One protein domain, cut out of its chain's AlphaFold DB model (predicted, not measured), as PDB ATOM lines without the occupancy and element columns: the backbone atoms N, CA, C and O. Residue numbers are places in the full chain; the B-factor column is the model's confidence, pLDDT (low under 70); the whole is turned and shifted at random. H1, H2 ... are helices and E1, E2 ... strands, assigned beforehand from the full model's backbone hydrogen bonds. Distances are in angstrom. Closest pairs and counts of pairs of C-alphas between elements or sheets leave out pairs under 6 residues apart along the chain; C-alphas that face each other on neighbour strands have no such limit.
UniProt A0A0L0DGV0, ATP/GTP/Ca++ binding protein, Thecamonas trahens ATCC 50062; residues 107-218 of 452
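Overview. This is residues 107 to 218 of the 452 residues of the protein "ATP/GTP/Ca++ binding protein" of Thecamonas trahens ATCC 50062 (UniProt A0A0L0DGV0). H3 runs through the middle of a small helical body, crossed by H1 near its first residues and by H4 nearer its last ones, and one side of H3 packs on E1 of a short ribbon of two strands, E1 and E2, at one end of the body. At the other end H2 sits at the end of H1, and a long loop, residues 142 to 171 with no named element, bows out on the side away from the ribbon. The printed part has 112 residues, with two named strands and five named helices in the order E1, H1, H2, H3, H4, H5, E2; the sheet, in the order E1 - E2, is antiparallel. The class is mostly helix, and the whole is compact, with a radius of gyration of the C-alphas of 13.6 A and spans of 39 by 33 by 23 A.

Along the chain. E1, residues 107 to 110, begins at C-alpha 107 at (-1.702, -37.324, -13.615) and measures 10.4 A. H1, residues 112 to 125, is 20.5 A long and ends at C-alpha 125 at (17.151, -19.597, -0.469). H2 is residues 135 to 141, 9.8 A. H3, residues 172 to 185, measures 19.9 A, and H4, residues 187 to 196, 14.1 A. H5 is residues 201 to 204, 5.0 A. E2, residues 213 to 217, is 13.4 A long and ends at C-alpha 217 at (-2.332, -39.143, -19.580).

Arrangement. E1 and E2 are antiparallel neighbours at 144 degrees, with N 107 and O 216 at 2.8 A and N 214 and O 109 at 2.9 A, both within hydrogen-bond range. The closest C-alphas of E1 and H3 are those of Gln 109 and His 180, 5.8 A apart. The helix packing is mostly crossed, with no touching pair of helices at a shallow tilt. H3 touches H1 with residues 172 to 176 alone; the closest C-alphas are those of Glu 115 and Leu 176, 7.5 A apart, and the two helices stand at a steep tilt of 53 degrees, opposite ways. H1 touches H2 with residues 122 to 125 alone, closest at the C-alphas of Tyr 125 and Glu 137, 5.7 A, a steep tilt of 61 degrees. H3 touches H4 with residues 179 to 183 alone, closest at the C-alphas of Leu 183 and Ala 190, 5.2 A, a steep tilt of 48 degrees. H5 is close to H4 but not clearly touching, the C-alphas of Val 195 and Pro 201 being closest at 6.5 A. H1 and H4 are apart, and so are H2 and H3. Every O i to N i+4 pair is within hydrogen-bond range in H2, H3 and H4; in H1 it is 9 of 10, and H5 is too short for such a pair.

Size, cuts and confidence. The C-alphas of Ser 165 and Gly 208, the two farthest apart, are 40.4 A from each other. The printed part has no cut. The link from H2 to H3 is long, 30 residues, and its residues 170 to 171 pair antiparallel with residues 132 to 133. The mean pLDDT of the printed part is 76.8; it is under 70 in residues 150 to 168, residue 202 and residues 205 to 209.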
ATOM      1  N   VAL A 107      -2.547 -37.679 -14.756       78.62
ATOM      2  CA  VAL A 107      -1.702 -37.324 -13.615       78.62
ATOM      3  C   VAL A 107      -1.250 -35.873 -13.744       78.62
ATOM      4  O   VAL A 107      -1.056 -35.369 -14.850       78.62
ATOM      5  N   CYS A 108      -1.115 -35.190 -12.609       81.25
ATOM      6  CA  CYS A 108      -0.629 -33.816 -12.552       81.25
ATOM      7  C   CYS A 108       0.875 -33.812 -12.283       81.25
ATOM      8  O   CYS A 108       1.350 -34.555 -11.424       81.25
ATOM      9  N   GLN A 109       1.604 -32.961 -12.996       87.44
ATOM     10  CA  GLN A 109       3.029 -32.725 -12.784       87.44
ATOM     11  C   GLN A 109       3.379 -31.266 -13.099       87.44
ATOM     12  O   GLN A 109       2.551 -30.525 -13.638       87.44
ATOM     13  N   LEU A 110       4.592 -30.838 -12.747       89.75
ATOM     14  CA  LEU A 110       5.094 -29.526 -13.165       89.75
ATOM     15  C   LEU A 110       5.400 -29.542 -14.661       89.75
ATOM     16  O   LEU A 110       6.007 -30.490 -15.158       89.75
ATOM     17  N   SER A 111       5.033 -28.463 -15.348       89.06
ATOM     18  CA  SER A 111       5.557 -28.179 -16.683       89.06
ATOM     19  C   SER A 111       7.021 -27.739 -16.593       89.06
ATOM     20  O   SER A 111       7.508 -27.391 -15.516       89.06
ATOM     21  N   GLU A 112       7.726 -27.649 -17.722       87.81
ATOM     22  CA  GLU A 112       9.092 -27.094 -17.760       87.81
ATOM     23  C   GLU A 112       9.164 -25.680 -17.162       87.81
ATOM     24  O   GLU A 112      10.108 -25.331 -16.450       87.81
ATOM     25  N   ARG A 113       8.122 -24.871 -17.385       88.94
ATOM     26  CA  ARG A 113       7.985 -23.541 -16.785       88.94
ATOM     27  C   ARG A 113       7.772 -23.625 -15.271       88.94
ATOM     28  O   ARG A 113       8.336 -22.814 -14.539       88.94
ATOM     29  N   GLY A 114       6.985 -24.595 -14.803       90.81
ATOM     30  CA  GLY A 114       6.810 -24.897 -13.381       90.81
ATOM     31  C   GLY A 114       8.114 -25.304 -12.699       90.81
ATOM     32  O   GLY A 114       8.445 -24.768 -11.642       90.81
ATOM     33  N   GLU A 115       8.896 -26.186 -13.330       91.94
ATOM     34  CA  GLU A 115      10.224 -26.575 -12.843       91.94
ATOM     35  C   GLU A 115      11.171 -25.369 -12.788       91.94
ATOM     36  O   GLU A 115      11.853 -25.169 -11.783       91.94
ATOM     37  N   ALA A 116      11.181 -24.521 -13.823       91.31
ATOM     38  CA  ALA A 116      11.998 -23.308 -13.856       91.31
ATOM     39  C   ALA A 116      11.601 -22.297 -12.767       91.31
ATOM     40  O   ALA A 116      12.472 -21.703 -12.129       91.31
ATOM     41  N   ALA A 117      10.299 -22.127 -12.512       92.00
ATOM     42  CA  ALA A 117       9.795 -21.271 -11.442       92.00
ATOM     43  C   ALA A 117      10.216 -21.788 -10.056       92.00
ATOM     44  O   ALA A 117      10.705 -21.007  -9.237       92.00
ATOM     45  N   LEU A 118      10.105 -23.101  -9.810       92.50
ATOM     46  CA  LEU A 118      10.625 -23.712  -8.581       92.50
ATOM     47  C   LEU A 118      12.137 -23.572  -8.462       92.50
ATOM     48  O   LEU A 118      12.628 -23.324  -7.368       92.50
ATOM     49  N   ARG A 119      12.876 -23.710  -9.564       93.31
ATOM     50  CA  ARG A 119      14.337 -23.583  -9.561       93.31
ATOM     51  C   ARG A 119      14.766 -22.177  -9.175       93.31
ATOM     52  O   ARG A 119      15.683 -22.018  -8.375       93.31
ATOM     53  N   HIS A 120      14.090 -21.169  -9.718       92.94
ATOM     54  CA  HIS A 120      14.317 -19.783  -9.336       92.94
ATOM     55  C   HIS A 120      14.045 -19.581  -7.841       92.94
ATOM     56  O   HIS A 120      14.901 -19.060  -7.135       92.94
ATOM     57  N   LEU A 121      12.906 -20.063  -7.341       92.25
ATOM     58  CA  LEU A 121      12.560 -19.973  -5.924       92.25
ATOM     59  C   LEU A 121      13.584 -20.687  -5.027       92.25
ATOM     60  O   LEU A 121      14.069 -20.075  -4.086       92.25
ATOM     61  N   PHE A 122      13.994 -21.911  -5.360       91.75
ATOM     62  CA  PHE A 122      15.052 -22.641  -4.653       91.75
ATOM     63  C   PHE A 122      16.345 -21.816  -4.573       91.75
ATOM     64  O   PHE A 122      16.922 -21.663  -3.500       91.75
ATOM     65  N   SER A 123      16.762 -21.202  -5.688       92.81
ATOM     66  CA  SER A 123      17.995 -20.403  -5.741       92.81
ATOM     67  C   SER A 123      17.963 -19.119  -4.903       92.81
ATOM     68  O   SER A 123      19.016 -18.590  -4.572       92.81
ATOM     69  N   LEU A 124      16.777 -18.615  -4.538       92.56
ATOM     70  CA  LEU A 124      16.661 -17.464  -3.631       92.56
ATOM     71  C   LEU A 124      17.034 -17.823  -2.188       92.56
ATOM     72  O   LEU A 124      17.409 -16.937  -1.419       92.56
ATOM     73  N   TYR A 125      16.909 -19.101  -1.823       91.69
ATOM     74  CA  TYR A 125      17.151 -19.597  -0.469       91.69
ATOM     75  C   TYR A 125      18.471 -20.359  -0.343       91.69
ATOM     76  O   TYR A 125      19.012 -20.417   0.756       91.69
ATOM     77  N   ASP A 126      19.013 -20.864  -1.451       89.69
ATOM     78  CA  ASP A 126      20.365 -21.417  -1.554       89.69
ATOM     79  C   ASP A 126      21.412 -20.284  -1.510       89.69
ATOM     80  O   ASP A 126      21.888 -19.777  -2.534       89.69
ATOM     81  N   LYS A 127      21.739 -19.825  -0.295       87.94
ATOM     82  CA  LYS A 127      22.554 -18.614  -0.082       87.94
ATOM     83  C   LYS A 127      23.991 -18.771  -0.553       87.94
ATOM     84  O   LYS A 127      24.635 -17.772  -0.878       87.94
ATOM     85  N   ASN A 128      24.516 -19.993  -0.517       87.06
ATOM     86  CA  ASN A 128      25.883 -20.290  -0.929       87.06
ATOM     87  C   ASN A 128      25.960 -20.780  -2.391       87.06
ATOM     88  O   ASN A 128      27.068 -20.905  -2.916       87.06
ATOM     89  N   SER A 129      24.806 -20.973  -3.046       88.12
ATOM     90  CA  SER A 129      24.672 -21.411  -4.436       88.12
ATOM     91  C   SER A 129      25.371 -22.744  -4.716       88.12
ATOM     92  O   SER A 129      25.893 -22.952  -5.815       88.12
ATOM     93  N   ASP A 130      25.417 -23.637  -3.725       85.56
ATOM     94  CA  ASP A 130      26.004 -24.971  -3.873       85.56
ATOM     95  C   ASP A 130      25.009 -26.009  -4.427       85.56
ATOM     96  O   ASP A 130      25.385 -27.149  -4.713       85.56
ATOM     97  N   GLY A 131      23.764 -25.591  -4.679       83.75
ATOM     98  CA  GLY A 131      22.695 -26.431  -5.200       83.75
ATOM     99  C   GLY A 131      22.016 -27.281  -4.130       83.75
ATOM    100  O   GLY A 131      21.261 -28.194  -4.491       83.75
ATOM    101  N   VAL A 132      22.277 -27.004  -2.850       85.12
ATOM    102  CA  VAL A 132      21.791 -27.763  -1.704       85.12
ATOM    103  C   VAL A 132      21.218 -26.812  -0.652       85.12
ATOM    104  O   VAL A 132      21.883 -25.902  -0.182       85.12
ATOM    105  N   LEU A 133      19.969 -27.042  -0.241       84.31
ATOM    106  CA  LEU A 133      19.377 -26.317   0.881       84.31
ATOM    107  C   LEU A 133      19.698 -27.042   2.179       84.31
ATOM    108  O   LEU A 133      19.335 -28.206   2.354       84.31
ATOM    109  N   THR A 134      20.308 -26.335   3.118       85.81
ATOM    110  CA  THR A 134      20.389 -26.793   4.508       85.81
ATOM    111  C   THR A 134      18.996 -26.861   5.138       85.81
ATOM    112  O   THR A 134      18.058 -26.212   4.671       85.81
ATOM    113  N   ALA A 135      18.848 -27.583   6.254       82.31
ATOM    114  CA  ALA A 135      17.573 -27.655   6.979       82.31
ATOM    115  C   ALA A 135      16.989 -26.261   7.301       82.31
ATOM    116  O   ALA A 135      15.802 -26.023   7.111       82.31
ATOM    117  N   ALA A 136      17.838 -25.308   7.702       84.62
ATOM    118  CA  ALA A 136      17.412 -23.942   8.000       84.62
ATOM    119  C   ALA A 136      16.976 -23.154   6.750       84.62
ATOM    120  O   ALA A 136      16.068 -22.327   6.826       84.62
ATOM    121  N   GLU A 137      17.619 -23.379   5.601       89.12
ATOM    122  CA  GLU A 137      17.221 -22.747   4.337       89.12
ATOM    123  C   GLU A 137      15.932 -23.357   3.790       89.12
ATOM    124  O   GLU A 137      15.081 -22.629   3.280       89.12
ATOM    125  N   LEU A 138      15.752 -24.670   3.954       86.19
ATOM    126  CA  LEU A 138      14.515 -25.363   3.619       86.19
ATOM    127  C   LEU A 138      13.351 -24.907   4.511       86.19
ATOM    128  O   LEU A 138      12.255 -24.675   4.006       86.19
ATOM    129  N   ASP A 139      13.577 -24.725   5.813       85.25
ATOM    130  CA  ASP A 139      12.567 -24.177   6.724       85.25
ATOM    131  C   ASP A 139      12.193 -22.740   6.338       85.25
ATOM    132  O   ASP A 139      11.012 -22.400   6.286       85.25
ATOM    133  N   ALA A 140      13.179 -21.909   5.985       88.75
ATOM    134  CA  ALA A 140      12.931 -20.552   5.502       88.75
ATOM    135  C   ALA A 140      12.138 -20.539   4.179       88.75
ATOM    136  O   ALA A 140      11.267 -19.687   3.993       88.75
ATOM    137  N   LEU A 141      12.401 -21.486   3.270       90.19
ATOM    138  CA  LEU A 141      11.664 -21.645   2.009       90.19
ATOM    139  C   LEU A 141      10.161 -21.836   2.248       90.19
ATOM    140  O   LEU A 141       9.340 -21.297   1.509       90.19
ATOM    141  N   PHE A 142       9.812 -22.599   3.286       87.75
ATOM    142  CA  PHE A 142       8.435 -22.924   3.655       87.75
ATOM    143  C   PHE A 142       7.888 -22.074   4.810       87.75
ATOM    144  O   PHE A 142       6.827 -22.396   5.332       87.75
ATOM    145  N   GLU A 143       8.532 -20.964   5.182       88.25
ATOM    146  CA  GLU A 143       8.071 -20.096   6.282       88.25
ATOM    147  C   GLU A 143       6.667 -19.507   6.027       88.25
ATOM    148  O   GLU A 143       5.908 -19.224   6.954       88.25
ATOM    149  N   THR A 144       6.289 -19.348   4.757       84.56
ATOM    150  CA  THR A 144       4.956 -18.894   4.330       84.56
ATOM    151  C   THR A 144       3.911 -20.014   4.277       84.56
ATOM    152  O   THR A 144       2.732 -19.743   4.031       84.56
ATOM    153  N   ALA A 145       4.321 -21.265   4.492       84.38
ATOM    154  CA  ALA A 145       3.457 -22.428   4.609       84.38
ATOM    155  C   ALA A 145       3.236 -22.779   6.096       84.38
ATOM    156  O   ALA A 145       4.082 -22.494   6.939       84.38
ATOM    157  N   PRO A 146       2.103 -23.411   6.457       81.62
ATOM    158  CA  PRO A 146       1.848 -23.827   7.839       81.62
ATOM    159  C   PRO A 146       2.829 -24.901   8.335       81.62
ATOM    160  O   PRO A 146       3.045 -25.037   9.537       81.62
ATOM    161  N   ASP A 147       3.385 -25.681   7.413       77.44
ATOM    162  CA  ASP A 147       4.369 -26.729   7.638       77.44
ATOM    163  C   ASP A 147       5.193 -26.961   6.362       77.44
ATOM    164  O   ASP A 147       4.856 -26.464   5.289       77.44
ATOM    165  N   SER A 148       6.287 -27.718   6.461       77.81
ATOM    166  CA  SER A 148       7.044 -28.170   5.287       77.81
ATOM    167  C   SER A 148       6.442 -29.476   4.756       77.81
ATOM    168  O   SER A 148       6.206 -30.387   5.556       77.81
ATOM    169  N   PRO A 149       6.250 -29.647   3.431       71.75
ATOM    170  CA  PRO A 149       5.763 -30.906   2.867       71.75
ATOM    171  C   PRO A 149       6.683 -32.085   3.204       71.75
ATOM    172  O   PRO A 149       6.200 -33.207   3.299       71.75
ATOM    173  N   PHE A 150       7.973 -31.824   3.439       68.56
ATOM    174  CA  PHE A 150       8.988 -32.818   3.802       68.56
ATOM    175  C   PHE A 150       8.888 -33.279   5.265       68.56
ATOM    176  O   PHE A 150       9.365 -34.360   5.597       68.56
ATOM    177  N   ASN A 151       8.228 -32.486   6.115       60.97
ATOM    178  CA  ASN A 151       8.075 -32.720   7.554       60.97
ATOM    179  C   ASN A 151       6.608 -32.997   7.960       60.97
ATOM    180  O   ASN A 151       6.335 -33.395   9.092       60.97
ATOM    181  N   SER A 152       5.658 -32.767   7.048       56.38
ATOM    182  CA  SER A 152       4.208 -32.822   7.268       56.38
ATOM    183  C   SER A 152       3.621 -34.235   7.138       56.38
ATOM    184  O   SER A 152       4.070 -34.988   6.273       56.38
ATOM    185  N   PRO A 153       2.528 -34.575   7.863       52.78
ATOM    186  CA  PRO A 153       1.667 -35.743   7.606       52.78
ATOM    187  C   PRO A 153       1.012 -35.781   6.211       52.78
ATOM    188  O   PRO A 153       0.435 -36.804   5.829       52.78
ATOM    189  N   ALA A 154       1.164 -34.730   5.396       50.22
ATOM    190  CA  ALA A 154       0.738 -34.724   4.003       50.22
ATOM    191  C   ALA A 154       1.389 -35.843   3.165       50.22
ATOM    192  O   ALA A 154       0.668 -36.553   2.478       50.22
ATOM    193  N   LEU A 155       2.695 -36.088   3.234       54.00
ATOM    194  CA  LEU A 155       3.305 -37.236   2.540       54.00
ATOM    195  C   LEU A 155       3.060 -38.609   3.237       54.00
ATOM    196  O   LEU A 155       2.763 -39.562   2.515       54.00
ATOM    197  N   PRO A 156       3.082 -38.738   4.584       50.38
ATOM    198  CA  PRO A 156       3.102 -39.970   5.382       50.38
ATOM    199  C   PRO A 156       2.215 -41.181   5.110       50.38
ATOM    200  O   PRO A 156       2.628 -42.282   5.466       50.38
ATOM    201  N   GLU A 157       1.053 -41.066   4.477       42.12
ATOM    202  CA  GLU A 157       0.114 -42.207   4.411       42.12
ATOM    203  C   GLU A 157       0.511 -43.314   3.414       42.12
ATOM    204  O   GLU A 157       0.026 -44.432   3.525       42.12
ATOM    205  N   LEU A 158       1.445 -43.049   2.494       39.53
ATOM    206  CA  LEU A 158       2.157 -44.075   1.698       39.53
ATOM    207  C   LEU A 158       3.679 -44.034   1.960       39.53
ATOM    208  O   LEU A 158       4.471 -44.646   1.243       39.53
ATOM    209  N   TYR A 159       4.100 -43.250   2.958       47.97
ATOM    210  CA  TYR A 159       5.407 -42.599   3.016       47.97
ATOM    211  C   TYR A 159       5.888 -42.485   4.468       47.97
ATOM    212  O   TYR A 159       5.985 -41.407   5.036       47.97
ATOM    213  N   HIS A 160       6.273 -43.575   5.120       35.19
ATOM    214  CA  HIS A 160       7.205 -43.423   6.241       35.19
ATOM    215  C   HIS A 160       8.575 -43.005   5.685       35.19
ATOM    216  O   HIS A 160       9.475 -43.833   5.553       35.19
ATOM    217  N   ALA A 161       8.724 -41.743   5.287       37.50
ATOM    218  CA  ALA A 161      10.010 -41.159   4.969       37.50
ATOM    219  C   ALA A 161      10.274 -39.995   5.920       37.50
ATOM    220  O   ALA A 161       9.450 -39.101   6.061       37.50
ATOM    221  N   VAL A 162      11.436 -40.123   6.561       37.16
ATOM    222  CA  VAL A 162      12.212 -39.133   7.311       37.16
ATOM    223  C   VAL A 162      11.472 -38.460   8.486       37.16
ATOM    224  O   VAL A 162      10.476 -37.772   8.299       37.16
ATOM    225  N   PRO A 163      11.931 -38.641   9.742       35.91
ATOM    226  CA  PRO A 163      11.485 -37.791  10.843       35.91
ATOM    227  C   PRO A 163      11.681 -36.315  10.482       35.91
ATOM    228  O   PRO A 163      12.736 -35.955   9.972       35.91
ATOM    229  N   ALA A 164      10.710 -35.465  10.818       35.44
ATOM    230  CA  ALA A 164      10.732 -34.019  10.575       35.44
ATOM    231  C   ALA A 164      11.979 -33.271  11.112       35.44
ATOM    232  O   ALA A 164      12.184 -32.106  10.795       35.44
ATOM    233  N   SER A 165      12.800 -33.921  11.945       37.44
ATOM    234  CA  SER A 165      14.058 -33.406  12.500       37.44
ATOM    235  C   SER A 165      15.317 -33.822  11.728       37.44
ATOM    236  O   SER A 165      16.403 -33.352  12.056       37.44
ATOM    237  N   ASP A 166      15.189 -34.729  10.757       46.94
ATOM    238  CA  ASP A 166      16.304 -35.461  10.139       46.94
ATOM    239  C   ASP A 166      16.370 -35.247   8.615       46.94
ATOM    240  O   ASP A 166      17.109 -35.955   7.922       46.94
ATOM    241  N   VAL A 167      15.601 -34.294   8.071       53.47
ATOM    242  CA  VAL A 167      15.788 -33.829   6.692       53.47
ATOM    243  C   VAL A 167      17.115 -33.079   6.679       53.47
ATOM    244  O   VAL A 167      17.198 -31.920   7.075       53.47
ATOM    245  N   GLY A 168      18.183 -33.804   6.348       62.75
ATOM    246  CA  GLY A 168      19.502 -33.224   6.132       62.75
ATOM    247  C   GLY A 168      19.497 -32.270   4.940       62.75
ATOM    248  O   GLY A 168      18.450 -31.847   4.457       62.75
ATOM    249  N   ASP A 169      20.681 -31.950   4.440       73.94
ATOM    250  CA  ASP A 169      20.803 -31.040   3.307       73.94
ATOM    251  C   ASP A 169      20.111 -31.631   2.056       73.94
ATOM    252  O   ASP A 169      20.343 -32.788   1.689       73.94
ATOM    253  N   VAL A 170      19.226 -30.855   1.420       79.12
ATOM    254  CA  VAL A 170      18.395 -31.288   0.285       79.12
ATOM    255  C   VAL A 170      18.914 -30.670  -1.005       79.12
ATOM    256  O   VAL A 170      18.802 -29.463  -1.223       79.12
ATOM    257  N   ALA A 171      19.442 -31.504  -1.897       82.62
ATOM    258  CA  ALA A 171      19.886 -31.057  -3.211       82.62
ATOM    259  C   ALA A 171      18.695 -30.755  -4.136       82.62
ATOM    260  O   ALA A 171      17.618 -31.345  -4.011       82.62
ATOM    261  N   TRP A 172      18.898 -29.882  -5.127       86.25
ATOM    262  CA  TRP A 172      17.865 -29.541  -6.117       86.25
ATOM    263  C   TRP A 172      17.151 -30.759  -6.749       86.25
ATOM    264  O   TRP A 172      15.920 -30.734  -6.826       86.25
ATOM    265  N   PRO A 173      17.849 -31.827  -7.198       81.25
ATOM    266  CA  PRO A 173      17.180 -32.998  -7.766       81.25
ATOM    267  C   PRO A 173      16.235 -33.686  -6.774       81.25
ATOM    268  O   PRO A 173      15.145 -34.104  -7.157       81.25
ATOM    269  N   ASP A 174      16.615 -33.761  -5.499       78.75
ATOM    270  CA  ASP A 174      15.813 -34.412  -4.461       78.75
ATOM    271  C   ASP A 174      14.589 -33.563  -4.102       78.75
ATOM    272  O   ASP A 174      13.473 -34.081  -4.006       78.75
ATOM    273  N   PHE A 175      14.775 -32.243  -4.001       84.75
ATOM    274  CA  PHE A 175      13.684 -31.287  -3.815       84.75
ATOM    275  C   PHE A 175      12.662 -31.373  -4.956       84.75
ATOM    276  O   PHE A 175      11.465 -31.548  -4.717       84.75
ATOM    277  N   LEU A 176      13.125 -31.291  -6.208       86.81
ATOM    278  CA  LEU A 176      12.255 -31.328  -7.383       86.81
ATOM    279  C   LEU A 176      11.523 -32.670  -7.502       86.81
ATOM    280  O   LEU A 176      10.318 -32.700  -7.764       86.81
ATOM    281  N   GLY A 177      12.231 -33.779  -7.283       83.44
ATOM    282  CA  GLY A 177      11.629 -35.105  -7.287       83.44
ATOM    283  C   GLY A 177      10.517 -35.229  -6.243       83.44
ATOM    284  O   GLY A 177       9.446 -35.757  -6.546       83.44
ATOM    285  N   ALA A 178      10.741 -34.732  -5.026       83.06
ATOM    286  CA  ALA A 178       9.742 -34.777  -3.964       83.06
ATOM    287  C   ALA A 178       8.500 -33.940  -4.299       83.06
ATOM    288  O   ALA A 178       7.379 -34.380  -4.040       83.06
ATOM    289  N   MET A 179       8.675 -32.781  -4.940       87.31
ATOM    290  CA  MET A 179       7.555 -31.959  -5.411       87.31
ATOM    291  C   MET A 179       6.726 -32.672  -6.485       87.31
ATOM    292  O   MET A 179       5.496 -32.703  -6.394       87.31
ATOM    293  N   HIS A 180       7.375 -33.307  -7.466       87.62
ATOM    294  CA  HIS A 180       6.683 -34.124  -8.474       87.62
ATOM    295  C   HIS A 180       5.975 -35.334  -7.864       87.62
ATOM    296  O   HIS A 180       4.853 -35.665  -8.243       87.62
ATOM    297  N   LEU A 181       6.596 -35.987  -6.884       84.94
ATOM    298  CA  LEU A 181       5.980 -37.093  -6.166       84.94
ATOM    299  C   LEU A 181       4.755 -36.635  -5.359       84.94
ATOM    300  O   LEU A 181       3.728 -37.313  -5.362       84.94
ATOM    301  N   LEU A 182       4.834 -35.481  -4.694       83.31
ATOM    302  CA  LEU A 182       3.714 -34.897  -3.964       83.31
ATOM    303  C   LEU A 182       2.556 -34.557  -4.911       83.31
ATOM    304  O   LEU A 182       1.404 -34.830  -4.576       83.31
ATOM    305  N   LEU A 183       2.851 -34.043  -6.110       85.44
ATOM    306  CA  LEU A 183       1.859 -33.842  -7.173       85.44
ATOM    307  C   LEU A 183       1.222 -35.161  -7.625       85.44
ATOM    308  O   LEU A 183       0.005 -35.229  -7.774       85.44
ATOM    309  N   LEU A 184       1.999 -36.235  -7.771       83.81
ATOM    310  CA  LEU A 184       1.458 -37.540  -8.148       83.81
ATOM    311  C   LEU A 184       0.558 -38.140  -7.052       83.81
ATOM    312  O   LEU A 184      -0.508 -38.689  -7.344       83.81
ATOM    313  N   LEU A 185       0.987 -38.069  -5.790       79.00
ATOM    314  CA  LEU A 185       0.335 -38.769  -4.681       79.00
ATOM    315  C   LEU A 185      -0.783 -37.954  -4.016       79.00
ATOM    316  O   LEU A 185      -1.850 -38.493  -3.712       79.00
ATOM    317  N   LYS A 186      -0.564 -36.661  -3.779       78.31
ATOM    318  CA  LYS A 186      -1.519 -35.763  -3.115       78.31
ATOM    319  C   LYS A 186      -1.549 -34.403  -3.822       78.31
ATOM    320  O   LYS A 186      -1.181 -33.390  -3.227       78.31
ATOM    321  N   PRO A 187      -2.042 -34.341  -5.070       77.31
ATOM    322  CA  PRO A 187      -1.963 -33.126  -5.880       77.31
ATOM    323  C   PRO A 187      -2.671 -31.920  -5.252       77.31
ATOM    324  O   PRO A 187      -2.178 -30.800  -5.347       77.31
ATOM    325  N   ALA A 188      -3.784 -32.129  -4.541       75.69
ATOM    326  CA  ALA A 188      -4.459 -31.053  -3.814       75.69
ATOM    327  C   ALA A 188      -3.579 -30.444  -2.704       75.69
ATOM    328  O   ALA A 188      -3.627 -29.238  -2.474       75.69
ATOM    329  N   ALA A 189      -2.772 -31.259  -2.017       77.69
ATOM    330  CA  ALA A 189      -1.808 -30.771  -1.032       77.69
ATOM    331  C   ALA A 189      -0.617 -30.098  -1.724       77.69
ATOM    332  O   ALA A 189      -0.225 -29.007  -1.328       77.69
ATOM    333  N   ALA A 190      -0.102 -30.699  -2.800       82.38
ATOM    334  CA  ALA A 190       0.993 -30.138  -3.586       82.38
ATOM    335  C   ALA A 190       0.689 -28.713  -4.057       82.38
ATOM    336  O   ALA A 190       1.495 -27.806  -3.874       82.38
ATOM    337  N   VAL A 191      -0.511 -28.498  -4.597       80.94
ATOM    338  CA  VAL A 191      -0.930 -27.183  -5.078       80.94
ATOM    339  C   VAL A 191      -1.007 -26.169  -3.944       80.94
ATOM    340  O   VAL A 191      -0.564 -25.041  -4.132       80.94
ATOM    341  N   LYS A 192      -1.480 -26.558  -2.752       80.25
ATOM    342  CA  LYS A 192      -1.431 -25.670  -1.578       80.25
ATOM    343  C   LYS A 192      -0.006 -25.206  -1.302       80.25
ATOM    344  O   LYS A 192       0.203 -24.011  -1.140       80.25
ATOM    345  N   TYR A 193       0.961 -26.123  -1.313       85.50
ATOM    346  CA  TYR A 193       2.366 -25.765  -1.125       85.50
ATOM    347  C   TYR A 193       2.889 -24.842  -2.221       85.50
ATOM    348  O   TYR A 193       3.532 -23.855  -1.898       85.50
ATOM    349  N   LEU A 194       2.562 -25.080  -3.493       87.25
ATOM    350  CA  LEU A 194       2.964 -24.176  -4.577       87.25
ATOM    351  C   LEU A 194       2.398 -22.758  -4.387       87.25
ATOM    352  O   LEU A 194       3.109 -21.780  -4.604       87.25
ATOM    353  N   VAL A 195       1.150 -22.640  -3.925       83.38
ATOM    354  CA  VAL A 195       0.543 -21.341  -3.593       83.38
ATOM    355  C   VAL A 195       1.218 -20.698  -2.380       83.38
ATOM    356  O   VAL A 195       1.499 -19.502  -2.418       83.38
ATOM    357  N   TYR A 196       1.532 -21.463  -1.328       85.50
ATOM    358  CA  TYR A 196       2.283 -20.949  -0.175       85.50
ATOM    359  C   TYR A 196       3.675 -20.452  -0.570       85.50
ATOM    360  O   TYR A 196       4.111 -19.414  -0.079       85.50
ATOM    361  N   LEU A 197       4.329 -21.123  -1.519       88.31
ATOM    362  CA  LEU A 197       5.599 -20.697  -2.114       88.31
ATOM    363  C   LEU A 197       5.458 -19.462  -3.029       88.31
ATOM    364  O   LEU A 197       6.416 -19.050  -3.673       88.31
ATOM    365  N   GLY A 198       4.274 -18.849  -3.106       82.88
ATOM    366  CA  GLY A 198       4.050 -17.607  -3.839       82.88
ATOM    367  C   GLY A 198       3.785 -17.795  -5.329       82.88
ATOM    368  O   GLY A 198       3.809 -16.816  -6.073       82.88
ATOM    369  N   MET A 199       3.508 -19.020  -5.793       85.25
ATOM    370  CA  MET A 199       3.048 -19.208  -7.166       85.25
ATOM    371  C   MET A 199       1.619 -18.718  -7.317       85.25
ATOM    372  O   MET A 199       0.703 -19.188  -6.637       85.25
ATOM    373  N   GLU A 200       1.423 -17.800  -8.260       76.44
ATOM    374  CA  GLU A 200       0.102 -17.270  -8.539       76.44
ATOM    375  C   GLU A 200      -0.831 -18.385  -9.033       76.44
ATOM    376  O   GLU A 200      -0.536 -19.053 -10.029       76.44
ATOM    377  N   PRO A 201      -2.002 -18.562  -8.405       71.56
ATOM    378  CA  PRO A 201      -2.940 -19.612  -8.790       71.56
ATOM    379  C   PRO A 201      -3.372 -19.507 -10.258       71.56
ATOM    380  O   PRO A 201      -3.462 -20.515 -10.953       71.56
ATOM    381  N   GLY A 202      -3.531 -18.290 -10.786       69.50
ATOM    382  CA  GLY A 202      -3.809 -18.081 -12.210       69.50
ATOM    383  C   GLY A 202      -2.721 -18.630 -13.146       69.50
ATOM    384  O   GLY A 202      -3.041 -19.071 -14.249       69.50
ATOM    385  N   SER A 203      -1.458 -18.652 -12.708       76.50
ATOM    386  CA  SER A 203      -0.342 -19.247 -13.451       76.50
ATOM    387  C   SER A 203      -0.277 -20.769 -13.311       76.50
ATOM    388  O   SER A 203       0.228 -21.430 -14.215       76.50
ATOM    389  N   LEU A 204      -0.801 -21.345 -12.220       75.31
ATOM    390  CA  LEU A 204      -0.784 -22.796 -12.003       75.31
ATOM    391  C   LEU A 204      -1.585 -23.562 -13.058       75.31
ATOM    392  O   LEU A 204      -1.144 -24.632 -13.454       75.31
ATOM    393  N   LEU A 205      -2.729 -23.024 -13.503       68.56
ATOM    394  CA  LEU A 205      -3.657 -23.680 -14.442       68.56
ATOM    395  C   LEU A 205      -4.000 -22.787 -15.649       68.56
ATOM    396  O   LEU A 205      -5.162 -22.696 -16.063       68.56
ATOM    397  N   SER A 206      -3.013 -22.068 -16.189       63.50
ATOM    398  CA  SER A 206      -3.259 -21.160 -17.315       63.50
ATOM    399  C   SER A 206      -3.573 -21.933 -18.609       63.50
ATOM    400  O   SER A 206      -3.196 -23.092 -18.780       63.50
ATOM    401  N   ALA A 207      -4.321 -21.321 -19.530       55.97
ATOM    402  CA  ALA A 207      -4.626 -21.962 -20.806       55.97
ATOM    403  C   ALA A 207      -3.420 -21.848 -21.753       55.97
ATOM    404  O   ALA A 207      -2.996 -20.739 -22.065       55.97
ATOM    405  N   GLY A 208      -2.917 -22.981 -22.253       59.06
ATOM    406  CA  GLY A 208      -1.794 -23.029 -23.196       59.06
ATOM    407  C   GLY A 208      -0.464 -23.407 -22.534       59.06
ATOM    408  O   GLY A 208      -0.444 -24.111 -21.531       59.06
ATOM    409  N   THR A 209       0.651 -22.962 -23.117       63.22
ATOM    410  CA  THR A 209       2.025 -23.307 -22.687       63.22
ATOM    411  C   THR A 209       2.518 -22.523 -21.470       63.22
ATOM    412  O   THR A 209       3.593 -22.807 -20.952       63.22
ATOM    413  N   ASP A 210       1.752 -21.536 -21.005       71.62
ATOM    414  CA  ASP A 210       2.141 -20.667 -19.887       71.62
ATOM    415  C   ASP A 210       1.786 -21.251 -18.511       71.62
ATOM    416  O   ASP A 210       2.023 -20.621 -17.479       71.62
ATOM    417  N   SER A 211       1.184 -22.442 -18.472       80.62
ATOM    418  CA  SER A 211       0.793 -23.110 -17.233       80.62
ATOM    419  C   SER A 211       2.010 -23.648 -16.485       80.62
ATOM    420  O   SER A 211       2.900 -24.239 -17.097       80.62
ATOM    421  N   LEU A 212       2.054 -23.482 -15.160       86.00
ATOM    422  CA  LEU A 212       3.093 -24.080 -14.308       86.00
ATOM    423  C   LEU A 212       2.832 -25.566 -14.027       86.00
ATOM    424  O   LEU A 212       3.764 -26.305 -13.717       86.00
ATOM    425  N   LEU A 213       1.579 -26.011 -14.146       85.62
ATOM    426  CA  LEU A 213       1.195 -27.416 -14.042       85.62
ATOM    427  C   LEU A 213       0.671 -27.926 -15.377       85.62
ATOM    428  O   LEU A 213       0.021 -27.197 -16.129       85.62
ATOM    429  N   GLU A 214       0.899 -29.203 -15.636       81.56
ATOM    430  CA  GLU A 214       0.377 -29.904 -16.801       81.56
ATOM    431  C   GLU A 214      -0.316 -31.208 -16.393       81.56
ATOM    432  O   GLU A 214       0.001 -31.817 -15.365       81.56
ATOM    433  N   ALA A 215      -1.298 -31.618 -17.201       78.12
ATOM    434  CA  ALA A 215      -1.917 -32.933 -17.103       78.12
ATOM    435  C   ALA A 215      -1.334 -33.839 -18.170       78.12
ATOM    436  O   ALA A 215      -1.399 -33.540 -19.363       78.12
ATOM    437  N   VAL A 216      -0.853 -34.987 -17.723       77.75
ATOM    438  CA  VAL A 216      -0.310 -36.035 -18.576       77.75
ATOM    439  C   VAL A 216      -1.232 -37.244 -18.503       77.75
ATOM    440  O   VAL A 216      -1.678 -37.576 -17.403       77.75
ATOM    441  N   PRO A 217      -1.569 -37.902 -19.628       76.38
ATOM    442  CA  PRO A 217      -2.332 -39.143 -19.580       76.38
ATOM    443  C   PRO A 217      -1.659 -40.145 -18.641       76.38
ATOM    444  O   PRO A 217      -0.463 -40.403 -18.746       76.38
ATOM    445  N   ALA A 218      -2.417 -40.721 -17.714       75.75
ATOM    446  CA  ALA A 218      -1.892 -41.677 -16.750       75.75
ATOM    447  C   ALA A 218      -1.258 -42.885 -17.455       75.75
ATOM    448  O   ALA A 218      -0.231 -43.381 -17.000       75.75
TER     449      ALA A 218